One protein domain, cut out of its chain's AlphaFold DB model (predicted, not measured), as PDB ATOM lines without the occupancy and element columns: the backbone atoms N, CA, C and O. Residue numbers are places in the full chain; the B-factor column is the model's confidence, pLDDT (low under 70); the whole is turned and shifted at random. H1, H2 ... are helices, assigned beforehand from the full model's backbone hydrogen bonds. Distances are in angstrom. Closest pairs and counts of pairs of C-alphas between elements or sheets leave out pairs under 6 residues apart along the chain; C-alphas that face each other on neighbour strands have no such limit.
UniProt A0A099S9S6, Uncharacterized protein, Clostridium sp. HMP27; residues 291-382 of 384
ATOM      1  N   ASP A 291     -37.259 -37.296  42.181       50.38
ATOM      2  CA  ASP A 291     -37.008 -36.305  43.229       50.38
ATOM      3  C   ASP A 291     -36.550 -36.957  44.537       50.38
ATOM      4  O   ASP A 291     -35.689 -36.404  45.218       50.38
ATOM      5  N   GLN A 292     -37.028 -38.162  44.860       52.66
ATOM      6  CA  GLN A 292     -36.608 -38.878  46.067       52.66
ATOM      7  C   GLN A 292     -35.200 -39.479  45.933       52.66
ATOM      8  O   GLN A 292     -34.384 -39.357  46.848       52.66
ATOM      9  N   GLU A 293     -34.868 -40.064  44.777       59.56
ATOM     10  CA  GLU A 293     -33.495 -40.490  44.472       59.56
ATOM     11  C   GLU A 293     -32.526 -39.306  44.513       59.56
ATOM     12  O   GLU A 293     -31.449 -39.390  45.109       59.56
ATOM     13  N   LYS A 294     -32.948 -38.164  43.963       68.44
ATOM     14  CA  LYS A 294     -32.201 -36.912  44.034       68.44
ATOM     15  C   LYS A 294     -32.027 -36.441  45.480       68.44
ATOM     16  O   LYS A 294     -30.905 -36.131  45.858       68.44
ATOM     17  N   ILE A 295     -33.068 -36.432  46.316       67.31
ATOM     18  CA  ILE A 295     -32.962 -36.063  47.743       67.31
ATOM     19  C   ILE A 295     -32.000 -36.995  48.492       67.31
ATOM     20  O   ILE A 295     -31.168 -36.522  49.271       67.31
ATOM     21  N   ASN A 296     -32.057 -38.303  48.237       67.75
ATOM     22  CA  ASN A 296     -31.150 -39.276  48.846       67.75
ATOM     23  C   ASN A 296     -29.696 -39.025  48.428       67.75
ATOM     24  O   ASN A 296     -28.801 -39.002  49.278       67.75
ATOM     25  N   LEU A 297     -29.460 -38.766  47.140       74.06
ATOM     26  CA  LEU A 297     -28.137 -38.437  46.617       74.06
ATOM     27  C   LEU A 297     -27.610 -37.109  47.184       74.06
ATOM     28  O   LEU A 297     -26.452 -37.034  47.591       74.06
ATOM     29  N   LEU A 298     -28.459 -36.083  47.290       81.81
ATOM     30  CA  LEU A 298     -28.124 -34.795  47.911       81.81
ATOM     31  C   LEU A 298     -27.795 -34.952  49.403       81.81
ATOM     32  O   LEU A 298     -26.845 -34.346  49.898       81.81
ATOM     33  N   THR A 299     -28.538 -35.800  50.116       73.25
ATOM     34  CA  THR A 299     -28.300 -36.107  51.535       73.25
ATOM     35  C   THR A 299     -26.976 -36.841  51.725       73.25
ATOM     36  O   THR A 299     -26.195 -36.502  52.617       73.25
ATOM     37  N   LYS A 300     -26.679 -37.809  50.851       75.31
ATOM     38  CA  LYS A 300     -25.392 -38.507  50.827       75.31
ATOM     39  C   LYS A 300     -24.245 -37.532  50.565       75.31
ATOM     40  O   LYS A 300     -23.276 -37.523  51.325       75.31
ATOM     41  N   ALA A 301     -24.404 -36.654  49.572       83.06
ATOM     42  CA  ALA A 301     -23.434 -35.615  49.248       83.06
ATOM     43  C   ALA A 301     -23.170 -34.682  50.432       83.06
ATOM     44  O   ALA A 301     -22.018 -34.422  50.772       83.06
ATOM     45  N   ARG A 302     -24.228 -34.240  51.123       85.25
ATOM     46  CA  ARG A 302     -24.125 -33.408  52.329       85.25
ATOM     47  C   ARG A 302     -23.299 -34.094  53.418       85.25
ATOM     48  O   ARG A 302     -22.435 -33.463  54.023       85.25
ATOM     49  N   ASN A 303     -23.574 -35.371  53.684       75.88
ATOM     50  CA  ASN A 303     -22.896 -36.132  54.735       75.88
ATOM     51  C   ASN A 303     -21.412 -36.335  54.423       75.88
ATOM     52  O   ASN A 303     -20.575 -36.093  55.288       75.88
ATOM     53  N   GLN A 304     -21.089 -36.720  53.188       81.88
ATOM     54  CA  GLN A 304     -19.705 -36.923  52.765       81.88
ATOM     55  C   GLN A 304     -18.917 -35.605  52.760       81.88
ATOM     56  O   GLN A 304     -17.822 -35.549  53.316       81.88
ATOM     57  N   LEU A 305     -19.505 -34.504  52.275       86.06
ATOM     58  CA  LEU A 305     -18.892 -33.172  52.371       86.06
ATOM     59  C   LEU A 305     -18.678 -32.719  53.819       86.06
ATOM     60  O   LEU A 305     -17.696 -32.041  54.113       86.06
ATOM     61  N   SER A 306     -19.549 -33.106  54.753       77.81
ATOM     62  CA  SER A 306     -19.331 -32.804  56.171       77.81
ATOM     63  C   SER A 306     -18.091 -33.503  56.737       77.81
ATOM     64  O   SER A 306     -17.484 -32.952  57.651       77.81
ATOM     65  N   GLY A 307     -17.710 -34.670  56.207       76.00
ATOM     66  CA  GLY A 307     -16.464 -35.363  56.560       76.00
ATOM     67  C   GLY A 307     -15.209 -34.725  55.952       76.00
ATOM     68  O   GLY A 307     -14.115 -34.894  56.476       76.00
ATOM     69  N   VAL A 308     -15.368 -33.937  54.882       82.88
ATOM     70  CA  VAL A 308     -14.289 -33.141  54.264       82.88
ATOM     71  C   VAL A 308     -13.973 -31.890  55.086       82.88
ATOM     72  O   VAL A 308     -12.869 -31.349  55.014       82.88
ATOM     73  N   LYS A 309     -14.938 -31.410  55.876       67.88
ATOM     74  CA  LYS A 309     -14.805 -30.199  56.686       67.88
ATOM     75  C   LYS A 309     -13.616 -30.357  57.644       67.88
ATOM     76  O   LYS A 309     -13.623 -31.262  58.470       67.88
ATOM     77  N   ASN A 310     -12.635 -29.456  57.528       74.81
ATOM     78  CA  ASN A 310     -11.319 -29.427  58.197       74.81
ATOM     79  C   ASN A 310     -10.149 -30.093  57.445       74.81
ATOM     80  O   ASN A 310      -9.008 -29.876  57.836       74.81
ATOM     81  N   ASN A 311     -10.390 -30.797  56.335       78.38
ATOM     82  CA  ASN A 311      -9.348 -31.458  55.532       78.38
ATOM     83  C   ASN A 311      -9.081 -30.763  54.185       78.38
ATOM     84  O   ASN A 311      -8.469 -31.339  53.296       78.38
ATOM     85  N   THR A 312      -9.549 -29.526  54.014       79.38
ATOM     86  CA  THR A 312      -9.494 -28.794  52.733       79.38
ATOM     87  C   THR A 312      -8.178 -28.053  52.482       79.38
ATOM     88  O   THR A 312      -8.004 -27.459  51.423       79.38
ATOM     89  N   GLY A 313      -7.260 -28.059  53.453       79.06
ATOM     90  CA  GLY A 313      -5.955 -27.398  53.361       79.06
ATOM     91  C   GLY A 313      -5.953 -25.884  53.621       79.06
ATOM     92  O   GLY A 313      -4.873 -25.312  53.715       79.06
ATOM     93  N   SER A 314      -7.113 -25.233  53.771       85.56
ATOM     94  CA  SER A 314      -7.222 -23.793  54.081       85.56
ATOM     95  C   SER A 314      -8.539 -23.437  54.782       85.56
ATOM     96  O   SER A 314      -9.526 -24.178  54.724       85.56
ATOM     97  N   GLU A 315      -8.588 -22.275  55.442       83.94
ATOM     98  CA  GLU A 315      -9.841 -21.748  55.998       83.94
ATOM     99  C   GLU A 315     -10.849 -21.432  54.885       83.94
ATOM    100  O   GLU A 315     -12.032 -21.759  54.996       83.94
ATOM    101  N   GLU A 316     -10.384 -20.862  53.777       83.44
ATOM    102  CA  GLU A 316     -11.175 -20.547  52.593       83.44
ATOM    103  C   GLU A 316     -11.739 -21.810  51.926       83.44
ATOM    104  O   GLU A 316     -12.912 -21.834  51.545       83.44
ATOM    105  N   GLY A 317     -10.962 -22.895  51.866       86.06
ATOM    106  CA  GLY A 317     -11.440 -24.209  51.434       86.06
ATOM    107  C   GLY A 317     -12.572 -24.736  52.325       86.06
ATOM    108  O   GLY A 317     -13.598 -25.212  51.832       86.06
ATOM    109  N   ASN A 318     -12.463 -24.566  53.647       86.06
ATOM    110  CA  ASN A 318     -13.525 -24.944  54.585       86.06
ATOM    111  C   ASN A 318     -14.797 -24.093  54.408       86.06
ATOM    112  O   ASN A 318     -15.910 -24.593  54.631       86.06
ATOM    113  N   LYS A 319     -14.663 -22.830  53.979       83.50
ATOM    114  CA  LYS A 319     -15.803 -21.963  53.626       83.50
ATOM    115  C   LYS A 319     -16.517 -22.466  52.374       83.50
ATOM    116  O   LYS A 319     -17.746 -22.535  52.388       83.50
ATOM    117  N   VAL A 320     -15.775 -22.898  51.346       87.75
ATOM    118  CA  VAL A 320     -16.351 -23.528  50.141       87.75
ATOM    119  C   VAL A 320     -17.219 -24.728  50.525       87.75
ATOM    120  O   VAL A 320     -18.404 -24.756  50.191       87.75
ATOM    121  N   ILE A 321     -16.680 -25.664  51.312       89.69
ATOM    122  CA  ILE A 321     -17.425 -26.844  51.782       89.69
ATOM    123  C   ILE A 321     -18.657 -26.450  52.604       89.69
ATOM    124  O   ILE A 321     -19.736 -27.015  52.422       89.69
ATOM    125  N   SER A 322     -18.530 -25.460  53.491       82.94
ATOM    126  CA  SER A 322     -19.643 -25.006  54.334       82.94
ATOM    127  C   SER A 322     -20.810 -24.459  53.506       82.94
ATOM    128  O   SER A 322     -21.957 -24.822  53.765       82.94
ATOM    129  N   LEU A 323     -20.526 -23.655  52.478       84.12
ATOM    130  CA  LEU A 323     -21.542 -23.130  51.562       84.12
ATOM    131  C   LEU A 323     -22.156 -24.219  50.680       84.12
ATOM    132  O   LEU A 323     -23.366 -24.212  50.444       84.12
ATOM    133  N   MET A 324     -21.358 -25.191  50.227       89.88
ATOM    134  CA  MET A 324     -21.880 -26.346  49.491       89.88
ATOM    135  C   MET A 324     -22.876 -27.133  50.349       89.88
ATOM    136  O   MET A 324     -23.981 -27.423  49.897       89.88
ATOM    137  N   ILE A 325     -22.539 -27.404  51.615       85.69
ATOM    138  CA  ILE A 325     -23.435 -28.074  52.570       85.69
ATOM    139  C   ILE A 325     -24.719 -27.262  52.794       85.69
ATOM    140  O   ILE A 325     -25.805 -27.838  52.792       85.69
ATOM    141  N   GLN A 326     -24.627 -25.938  52.952       81.31
ATOM    142  CA  GLN A 326     -25.803 -25.066  53.095       81.31
ATOM    143  C   GLN A 326     -26.709 -25.105  51.858       81.31
ATOM    144  O   GLN A 326     -27.927 -25.214  51.984       81.31
ATOM    145  N   THR A 327     -26.118 -25.090  50.664       85.62
ATOM    146  CA  THR A 327     -26.854 -25.205  49.398       85.62
ATOM    147  C   THR A 327     -27.591 -26.541  49.308       85.62
ATOM    148  O   THR A 327     -28.774 -26.590  48.971       85.62
ATOM    149  N   LEU A 328     -26.904 -27.639  49.647       87.00
ATOM    150  CA  LEU A 328     -27.492 -28.978  49.662       87.00
ATOM    151  C   LEU A 328     -28.627 -29.073  50.681       87.00
ATOM    152  O   LEU A 328     -29.668 -29.632  50.368       87.00
ATOM    153  N   ASN A 329     -28.473 -28.467  51.858       79.75
ATOM    154  CA  ASN A 329     -29.532 -28.389  52.859       79.75
ATOM    155  C   ASN A 329     -30.798 -27.706  52.311       79.75
ATOM    156  O   ASN A 329     -31.898 -28.224  52.484       79.75
ATOM    157  N   LYS A 330     -30.658 -26.582  51.599       78.06
ATOM    158  CA  LYS A 330     -31.798 -25.887  50.973       78.06
ATOM    159  C   LYS A 330     -32.450 -26.726  49.869       78.06
ATOM    160  O   LYS A 330     -33.672 -26.769  49.792       78.06
ATOM    161  N   LEU A 331     -31.653 -27.440  49.067       79.62
ATOM    162  CA  LEU A 331     -32.148 -28.360  48.035       79.62
ATOM    163  C   LEU A 331     -32.858 -29.593  48.599       79.62
ATOM    164  O   LEU A 331     -33.819 -30.064  48.003       79.62
ATOM    165  N   ILE A 332     -32.387 -30.121  49.729       73.69
ATOM    166  CA  ILE A 332     -33.031 -31.235  50.431       73.69
ATOM    167  C   ILE A 332     -34.374 -30.772  51.004       73.69
ATOM    168  O   ILE A 332     -35.382 -31.445  50.816       73.69
ATOM    169  N   ALA A 333     -34.399 -29.601  51.650       64.12
ATOM    170  CA  ALA A 333     -35.613 -29.021  52.224       64.12
ATOM    171  C   ALA A 333     -36.647 -28.612  51.162       64.12
ATOM    172  O   ALA A 333     -37.853 -28.651  51.401       64.12
ATOM    173  N   ASN A 334     -36.177 -28.190  49.990       67.94
ATOM    174  CA  ASN A 334     -37.011 -27.803  48.867       67.94
ATOM    175  C   ASN A 334     -36.319 -28.210  47.549       67.94
ATOM    176  O   ASN A 334     -35.468 -27.466  47.057       67.94
ATOM    177  N   PRO A 335     -36.704 -29.337  46.918       71.50
ATOM    178  CA  PRO A 335     -36.107 -29.799  45.656       71.50
ATOM    179  C   PRO A 335     -36.230 -28.813  44.488       71.50
ATOM    180  O   PRO A 335     -35.461 -28.890  43.525       71.50
ATOM    181  N   SER A 336     -37.183 -27.877  44.580       68.25
ATOM    182  CA  SER A 336     -37.389 -26.790  43.619       68.25
ATOM    183  C   SER A 336     -36.570 -25.526  43.928       68.25
ATOM    184  O   SER A 336     -36.614 -24.563  43.156       68.25
ATOM    185  N   TYR A 337     -35.796 -25.524  45.025       72.56
ATOM    186  CA  TYR A 337     -34.925 -24.420  45.421       72.56
ATOM    187  C   TYR A 337     -33.960 -24.046  44.294       72.56
ATOM    188  O   TYR A 337     -33.280 -24.882  43.691       72.56
ATOM    189  N   ASN A 338     -33.869 -22.750  44.013       68.88
ATOM    190  CA  ASN A 338     -32.981 -22.231  42.987       68.88
ATOM    191  C   ASN A 338     -31.576 -21.988  43.555       68.88
ATOM    192  O   ASN A 338     -31.194 -20.863  43.855       68.88
ATOM    193  N   TYR A 339     -30.771 -23.043  43.595       77.25
ATOM    194  CA  TYR A 339     -29.399 -23.029  44.114       77.25
ATOM    195  C   TYR A 339     -28.375 -22.254  43.269       77.25
ATOM    196  O   TYR A 339     -27.182 -22.238  43.567       77.25
ATOM    197  N   SER A 340     -28.795 -21.639  42.163       69.56
ATOM    198  CA  SER A 340     -27.855 -21.129  41.162       69.56
ATOM    199  C   SER A 340     -27.061 -19.889  41.587       69.56
ATOM    200  O   SER A 340     -26.109 -19.533  40.888       69.56
ATOM    201  N   ASN A 341     -27.448 -19.241  42.690       66.31
ATOM    202  CA  ASN A 341     -26.687 -18.165  43.330       66.31
ATOM    203  C   ASN A 341     -25.667 -18.718  44.308       66.31
ATOM    204  O   ASN A 341     -24.503 -18.339  44.243       66.31
ATOM    205  N   ASP A 342     -26.079 -19.660  45.152       74.44
ATOM    206  CA  ASP A 342     -25.196 -20.327  46.101       74.44
ATOM    207  C   ASP A 342     -24.045 -21.012  45.349       74.44
ATOM    208  O   ASP A 342     -22.878 -20.846  45.698       74.44
ATOM    209  N   ALA A 343     -24.353 -21.666  44.222       79.06
ATOM    210  CA  ALA A 343     -23.345 -22.235  43.334       79.06
ATOM    211  C   ALA A 343     -22.387 -21.186  42.744       79.06
ATOM    212  O   ALA A 343     -21.194 -21.452  42.598       79.06
ATOM    213  N   ALA A 344     -22.879 -19.984  42.424       70.25
ATOM    214  CA  ALA A 344     -22.040 -18.893  41.931       70.25
ATOM    215  C   ALA A 344     -21.105 -18.356  43.027       70.25
ATOM    216  O   ALA A 344     -19.920 -18.168  42.758       70.25
ATOM    217  N   VAL A 345     -21.600 -18.195  44.262       72.75
ATOM    218  CA  VAL A 345     -20.790 -17.815  45.435       72.75
ATOM    219  C   VAL A 345     -19.688 -18.847  45.674       72.75
ATOM    220  O   VAL A 345     -18.512 -18.492  45.747       72.75
ATOM    221  N   VAL A 346     -20.056 -20.131  45.726       84.38
ATOM    222  CA  VAL A 346     -19.131 -21.262  45.885       84.38
ATOM    223  C   VAL A 346     -18.028 -21.226  44.822       84.38
ATOM    224  O   VAL A 346     -16.840 -21.278  45.146       84.38
ATOM    225  N   LYS A 347     -18.402 -21.050  43.550       82.56
ATOM    226  CA  LYS A 347     -17.455 -20.961  42.432       82.56
ATOM    227  C   LYS A 347     -16.567 -19.719  42.496       82.56
ATOM    228  O   LYS A 347     -15.395 -19.774  42.118       82.56
ATOM    229  N   GLY A 348     -17.114 -18.596  42.949       73.88
ATOM    230  CA  GLY A 348     -16.388 -17.349  43.153       73.88
ATOM    231  C   GLY A 348     -15.256 -17.483  44.158       73.88
ATOM    232  O   GLY A 348     -14.117 -17.125  43.852       73.88
ATOM    233  N   ILE A 349     -15.568 -18.067  45.318       78.81
ATOM    234  CA  ILE A 349     -14.602 -18.339  46.388       78.81
ATOM    235  C   ILE A 349     -13.542 -19.316  45.891       78.81
ATOM    236  O   ILE A 349     -12.358 -19.000  45.956       78.81
ATOM    237  N   TYR A 350     -13.957 -20.436  45.289       85.81
ATOM    238  CA  TYR A 350     -13.035 -21.423  44.725       85.81
ATOM    239  C   TYR A 350     -12.037 -20.803  43.740       85.81
ATOM    240  O   TYR A 350     -10.843 -21.072  43.792       85.81
ATOM    241  N   ARG A 351     -12.495 -19.918  42.848       82.81
ATOM    242  CA  ARG A 351     -11.613 -19.223  41.896       82.81
ATOM    243  C   ARG A 351     -10.629 -18.271  42.567       82.81
ATOM    244  O   ARG A 351      -9.604 -17.972  41.955       82.81
ATOM    245  N   GLY A 352     -10.968 -17.756  43.746       79.81
ATOM    246  CA  GLY A 352     -10.106 -16.915  44.573       79.81
ATOM    247  C   GLY A 352      -8.970 -17.670  45.261       79.81
ATOM    248  O   GLY A 352      -7.978 -17.037  45.592       79.81
ATOM    249  N   LEU A 353      -9.089 -18.990  45.416       84.12
ATOM    250  CA  LEU A 353      -8.049 -19.834  46.002       84.12
ATOM    251  C   LEU A 353      -6.782 -19.872  45.129       84.12
ATOM    252  O   LEU A 353      -6.856 -19.853  43.887       84.12
ATOM    253  N   SER A 354      -5.624 -19.996  45.775       85.75
ATOM    254  CA  SER A 354      -4.358 -20.347  45.125       85.75
ATOM    255  C   SER A 354      -4.434 -21.744  44.497       85.75
ATOM    256  O   SER A 354      -5.325 -22.535  44.805       85.75
ATOM    257  N   GLN A 355      -3.504 -22.068  43.594       86.31
ATOM    258  CA  GLN A 355      -3.519 -23.376  42.933       86.31
ATOM    259  C   GLN A 355      -3.366 -24.528  43.940       86.31
ATOM    260  O   GLN A 355      -4.143 -25.474  43.894       86.31
ATOM    261  N   ASN A 356      -2.464 -24.389  44.915       86.94
ATOM    262  CA  ASN A 356      -2.259 -25.397  45.958       86.94
ATOM    263  C   ASN A 356      -3.518 -25.614  46.814       86.94
ATOM    264  O   ASN A 356      -3.846 -26.746  47.156       86.94
ATOM    265  N   GLU A 357      -4.247 -24.544  47.147       89.38
ATOM    266  CA  GLU A 357      -5.502 -24.635  47.907       89.38
ATOM    267  C   GLU A 357      -6.626 -25.273  47.087       89.38
ATOM    268  O   GLU A 357      -7.430 -26.027  47.637       89.38
ATOM    269  N   LYS A 358      -6.679 -25.002  45.776       91.19
ATOM    270  CA  LYS A 358      -7.612 -25.681  44.865       91.19
ATOM    271  C   LYS A 358      -7.326 -27.172  44.833       91.19
ATOM    272  O   LYS A 358      -8.239 -27.956  45.067       91.19
ATOM    273  N   ASP A 359      -6.072 -27.553  44.614       89.12
ATOM    274  CA  ASP A 359      -5.674 -28.956  44.517       89.12
ATOM    275  C   ASP A 359      -5.943 -29.693  45.839       89.12
ATOM    276  O   ASP A 359      -6.503 -30.790  45.833       89.12
ATOM    277  N   ALA A 360      -5.641 -29.069  46.984       90.38
ATOM    278  CA  ALA A 360      -5.942 -29.620  48.306       90.38
ATOM    279  C   ALA A 360      -7.451 -29.820  48.525       90.38
ATOM    280  O   ALA A 360      -7.873 -30.897  48.950       90.38
ATOM    281  N   LEU A 361      -8.275 -28.823  48.189       91.75
ATOM    282  CA  LEU A 361      -9.730 -28.908  48.300       91.75
ATOM    283  C   LEU A 361     -10.314 -29.992  47.383       91.75
ATOM    284  O   LEU A 361     -11.127 -30.797  47.840       91.75
ATOM    285  N   ILE A 362      -9.905 -30.037  46.111       90.75
ATOM    286  CA  ILE A 362     -10.392 -31.036  45.152       90.75
ATOM    287  C   ILE A 362      -9.979 -32.443  45.592       90.75
ATOM    288  O   ILE A 362     -10.830 -33.331  45.643       90.75
ATOM    289  N   ASN A 363      -8.728 -32.645  46.009       88.44
ATOM    290  CA  ASN A 363      -8.260 -33.928  46.538       88.44
ATOM    291  C   ASN A 363      -9.026 -34.354  47.793       88.44
ATOM    292  O   ASN A 363      -9.393 -35.524  47.922       88.44
ATOM    293  N   ALA A 364      -9.315 -33.420  48.702       88.06
ATOM    294  CA  ALA A 364     -10.098 -33.708  49.893       88.06
ATOM    295  C   ALA A 364     -11.530 -34.139  49.537       88.06
ATOM    296  O   ALA A 364     -12.035 -35.099  50.120       88.06
ATOM    297  N   ILE A 365     -12.162 -33.495  48.548       89.00
ATOM    298  CA  ILE A 365     -13.481 -33.896  48.041       89.00
ATOM    299  C   ILE A 365     -13.390 -35.292  47.405       89.00
ATOM    300  O   ILE A 365     -14.091 -36.196  47.856       89.00
ATOM    301  N   MET A 366     -12.502 -35.506  46.427       85.69
ATOM    302  CA  MET A 366     -12.369 -36.779  45.694       85.69
ATOM    303  C   MET A 366     -12.067 -37.980  46.594       85.69
ATOM    304  O   MET A 366     -12.581 -39.065  46.355       85.69
ATOM    305  N   THR A 367     -11.266 -37.792  47.641       85.19
ATOM    306  CA  THR A 367     -10.860 -38.887  48.540       85.19
ATOM    307  C   THR A 367     -11.967 -39.290  49.519       85.19
ATOM    308  O   THR A 367     -11.974 -40.412  50.017       85.19
ATOM    309  N   ASN A 368     -12.916 -38.393  49.807       78.81
ATOM    310  CA  ASN A 368     -13.947 -38.597  50.834       78.81
ATOM    311  C   ASN A 368     -15.373 -38.688  50.266       78.81
ATOM    312  O   ASN A 368     -16.337 -38.766  51.031       78.81
ATOM    313  N   THR A 369     -15.528 -38.661  48.943       81.00
ATOM    314  CA  THR A 369     -16.827 -38.755  48.265       81.00
ATOM    315  C   THR A 369     -16.798 -39.850  47.206       81.00
ATOM    316  O   THR A 369     -15.770 -40.111  46.589       81.00
ATOM    317  N   ASP A 370     -17.929 -40.522  46.998       81.56
ATOM    318  CA  ASP A 370     -18.041 -41.505  45.915       81.56
ATOM    319  C   ASP A 370     -18.343 -40.845  44.563       81.56
ATOM    320  O   ASP A 370     -18.769 -39.694  44.487       81.56
ATOM    321  N   THR A 371     -18.153 -41.594  43.475       79.44
ATOM    322  CA  THR A 371     -18.287 -41.095  42.097       79.44
ATOM    323  C   THR A 371     -19.660 -40.490  41.793       79.44
ATOM    324  O   THR A 371     -19.742 -39.483  41.092       79.44
ATOM    325  N   LEU A 372     -20.748 -41.061  42.324       71.25
ATOM    326  CA  LEU A 372     -22.098 -40.531  42.094       71.25
ATOM    327  C   LEU A 372     -22.288 -39.191  42.813       71.25
ATOM    328  O   LEU A 372     -22.834 -38.246  42.240       71.25
ATOM    329  N   VAL A 373     -21.792 -39.080  44.047       82.38
ATOM    330  CA  VAL A 373     -21.785 -37.825  44.805       82.38
ATOM    331  C   VAL A 373     -20.887 -36.776  44.150       82.38
ATOM    332  O   VAL A 373     -21.297 -35.620  44.041       82.38
ATOM    333  N   LEU A 374     -19.709 -37.165  43.658       83.25
ATOM    334  CA  LEU A 374     -18.802 -36.287  42.915       83.25
ATOM    335  C   LEU A 374     -19.483 -35.685  41.692       83.25
ATOM    336  O   LEU A 374     -19.438 -34.472  41.505       83.25
ATOM    337  N   MET A 375     -20.175 -36.505  40.897       78.00
ATOM    338  CA  MET A 375     -20.932 -36.019  39.743       78.00
ATOM    339  C   MET A 375     -22.059 -35.069  40.154       78.00
ATOM    340  O   MET A 375     -22.281 -34.060  39.486       78.00
ATOM    341  N   GLN A 376     -22.745 -35.333  41.270       83.81
ATOM    342  CA  GLN A 376     -23.784 -34.435  41.776       83.81
ATOM    343  C   GLN A 376     -23.205 -33.083  42.219       83.81
ATOM    344  O   GLN A 376     -23.768 -32.032  41.909       83.81
ATOM    345  N   ILE A 377     -22.066 -33.101  42.913       85.31
ATOM    346  CA  ILE A 377     -21.319 -31.908  43.318       85.31
ATOM    347  C   ILE A 377     -20.849 -31.128  42.084       85.31
ATOM    348  O   ILE A 377     -21.075 -29.918  42.001       85.31
ATOM    349  N   ALA A 378     -20.258 -31.813  41.103       83.62
ATOM    350  CA  ALA A 378     -19.818 -31.223  39.843       83.62
ATOM    351  C   ALA A 378     -20.988 -30.568  39.096       83.62
ATOM    352  O   ALA A 378     -20.876 -29.433  38.643       83.62
ATOM    353  N   ASN A 379     -22.144 -31.232  39.039       83.75
ATOM    354  CA  ASN A 379     -23.338 -30.720  38.368       83.75
ATOM    355  C   ASN A 379     -23.913 -29.468  39.060       83.75
ATOM    356  O   ASN A 379     -24.277 -28.495  38.402       83.75
ATOM    357  N   ILE A 380     -23.977 -29.458  40.396       84.62
ATOM    358  CA  ILE A 380     -24.530 -28.323  41.151       84.62
ATOM    359  C   ILE A 380     -23.583 -27.119  41.118       84.62
ATOM    360  O   ILE A 380     -24.025 -25.998  40.863       84.62
ATOM    361  N   PHE A 381     -22.296 -27.339  41.396       84.94
ATOM    362  CA  PHE A 381     -21.344 -26.266  41.691       84.94
ATOM    363  C   PHE A 381     -20.377 -25.960  40.540       84.94
ATOM    364  O   PHE A 381     -19.791 -24.878  40.516       84.94
ATOM    365  N   ASN A 382     -20.241 -26.864  39.563       83.25
ATOM    366  CA  ASN A 382     -19.332 -26.736  38.421       83.25
ATOM    367  C   ASN A 382     -17.882 -26.451  38.866       83.25
ATOM    368  O   ASN A 382     -17.277 -25.451  38.459       83.25
TER     369      ASN A 382
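AT A GLANCE: This is residues 291 to 382 of the 384 residues of an uncharacterized protein of Clostridium sp. HMP27 (UniProt A0A099S9S6). Helices H1, H2 and H3 fold back and forth, H2 in the middle; H5 crosses from H1 to H3, and H4 slants across one end. The 92 printed residues hold five named helices, H1 to H5 in order, and no named strand: all helix. The whole is compact, radius of gyration of the C-alphas 12.2 A, spanning 37 by 25 by 18 A.

HOW THE PARTS SIT: Start with H1, residues 291 to 308, in a hairpin with H2, residues 315 to 333: C-alphas 302 and 325 come closest, 5.4 A. H2 forms another with H3, residues 342 to 352: C-alphas 320 and 346, 5.6 A. H4, residues 355 to 368, touches H1's residues 304 to 308 alone, closest at C-alphas 364 and 308, 6.1 A. H5, residues 371 to 381, touches H3, about perpendicular at 88 degrees: C-alphas 381 and 343, 4.8 A. In these five helices every O i to N i+4 pair is within hydrogen-bond range.

IN THESE COORDINATES: Find C-alpha 291 at (-37.008, -36.305, 43.229); H1 runs 25.5 A, H2 27.0 A. H5 ends at C-alpha 381, (-21.344, -26.266, 41.691).

THE WHOLE: The printed part has no cut and no long link. Look for low confidence at residues 291 to 296, among others.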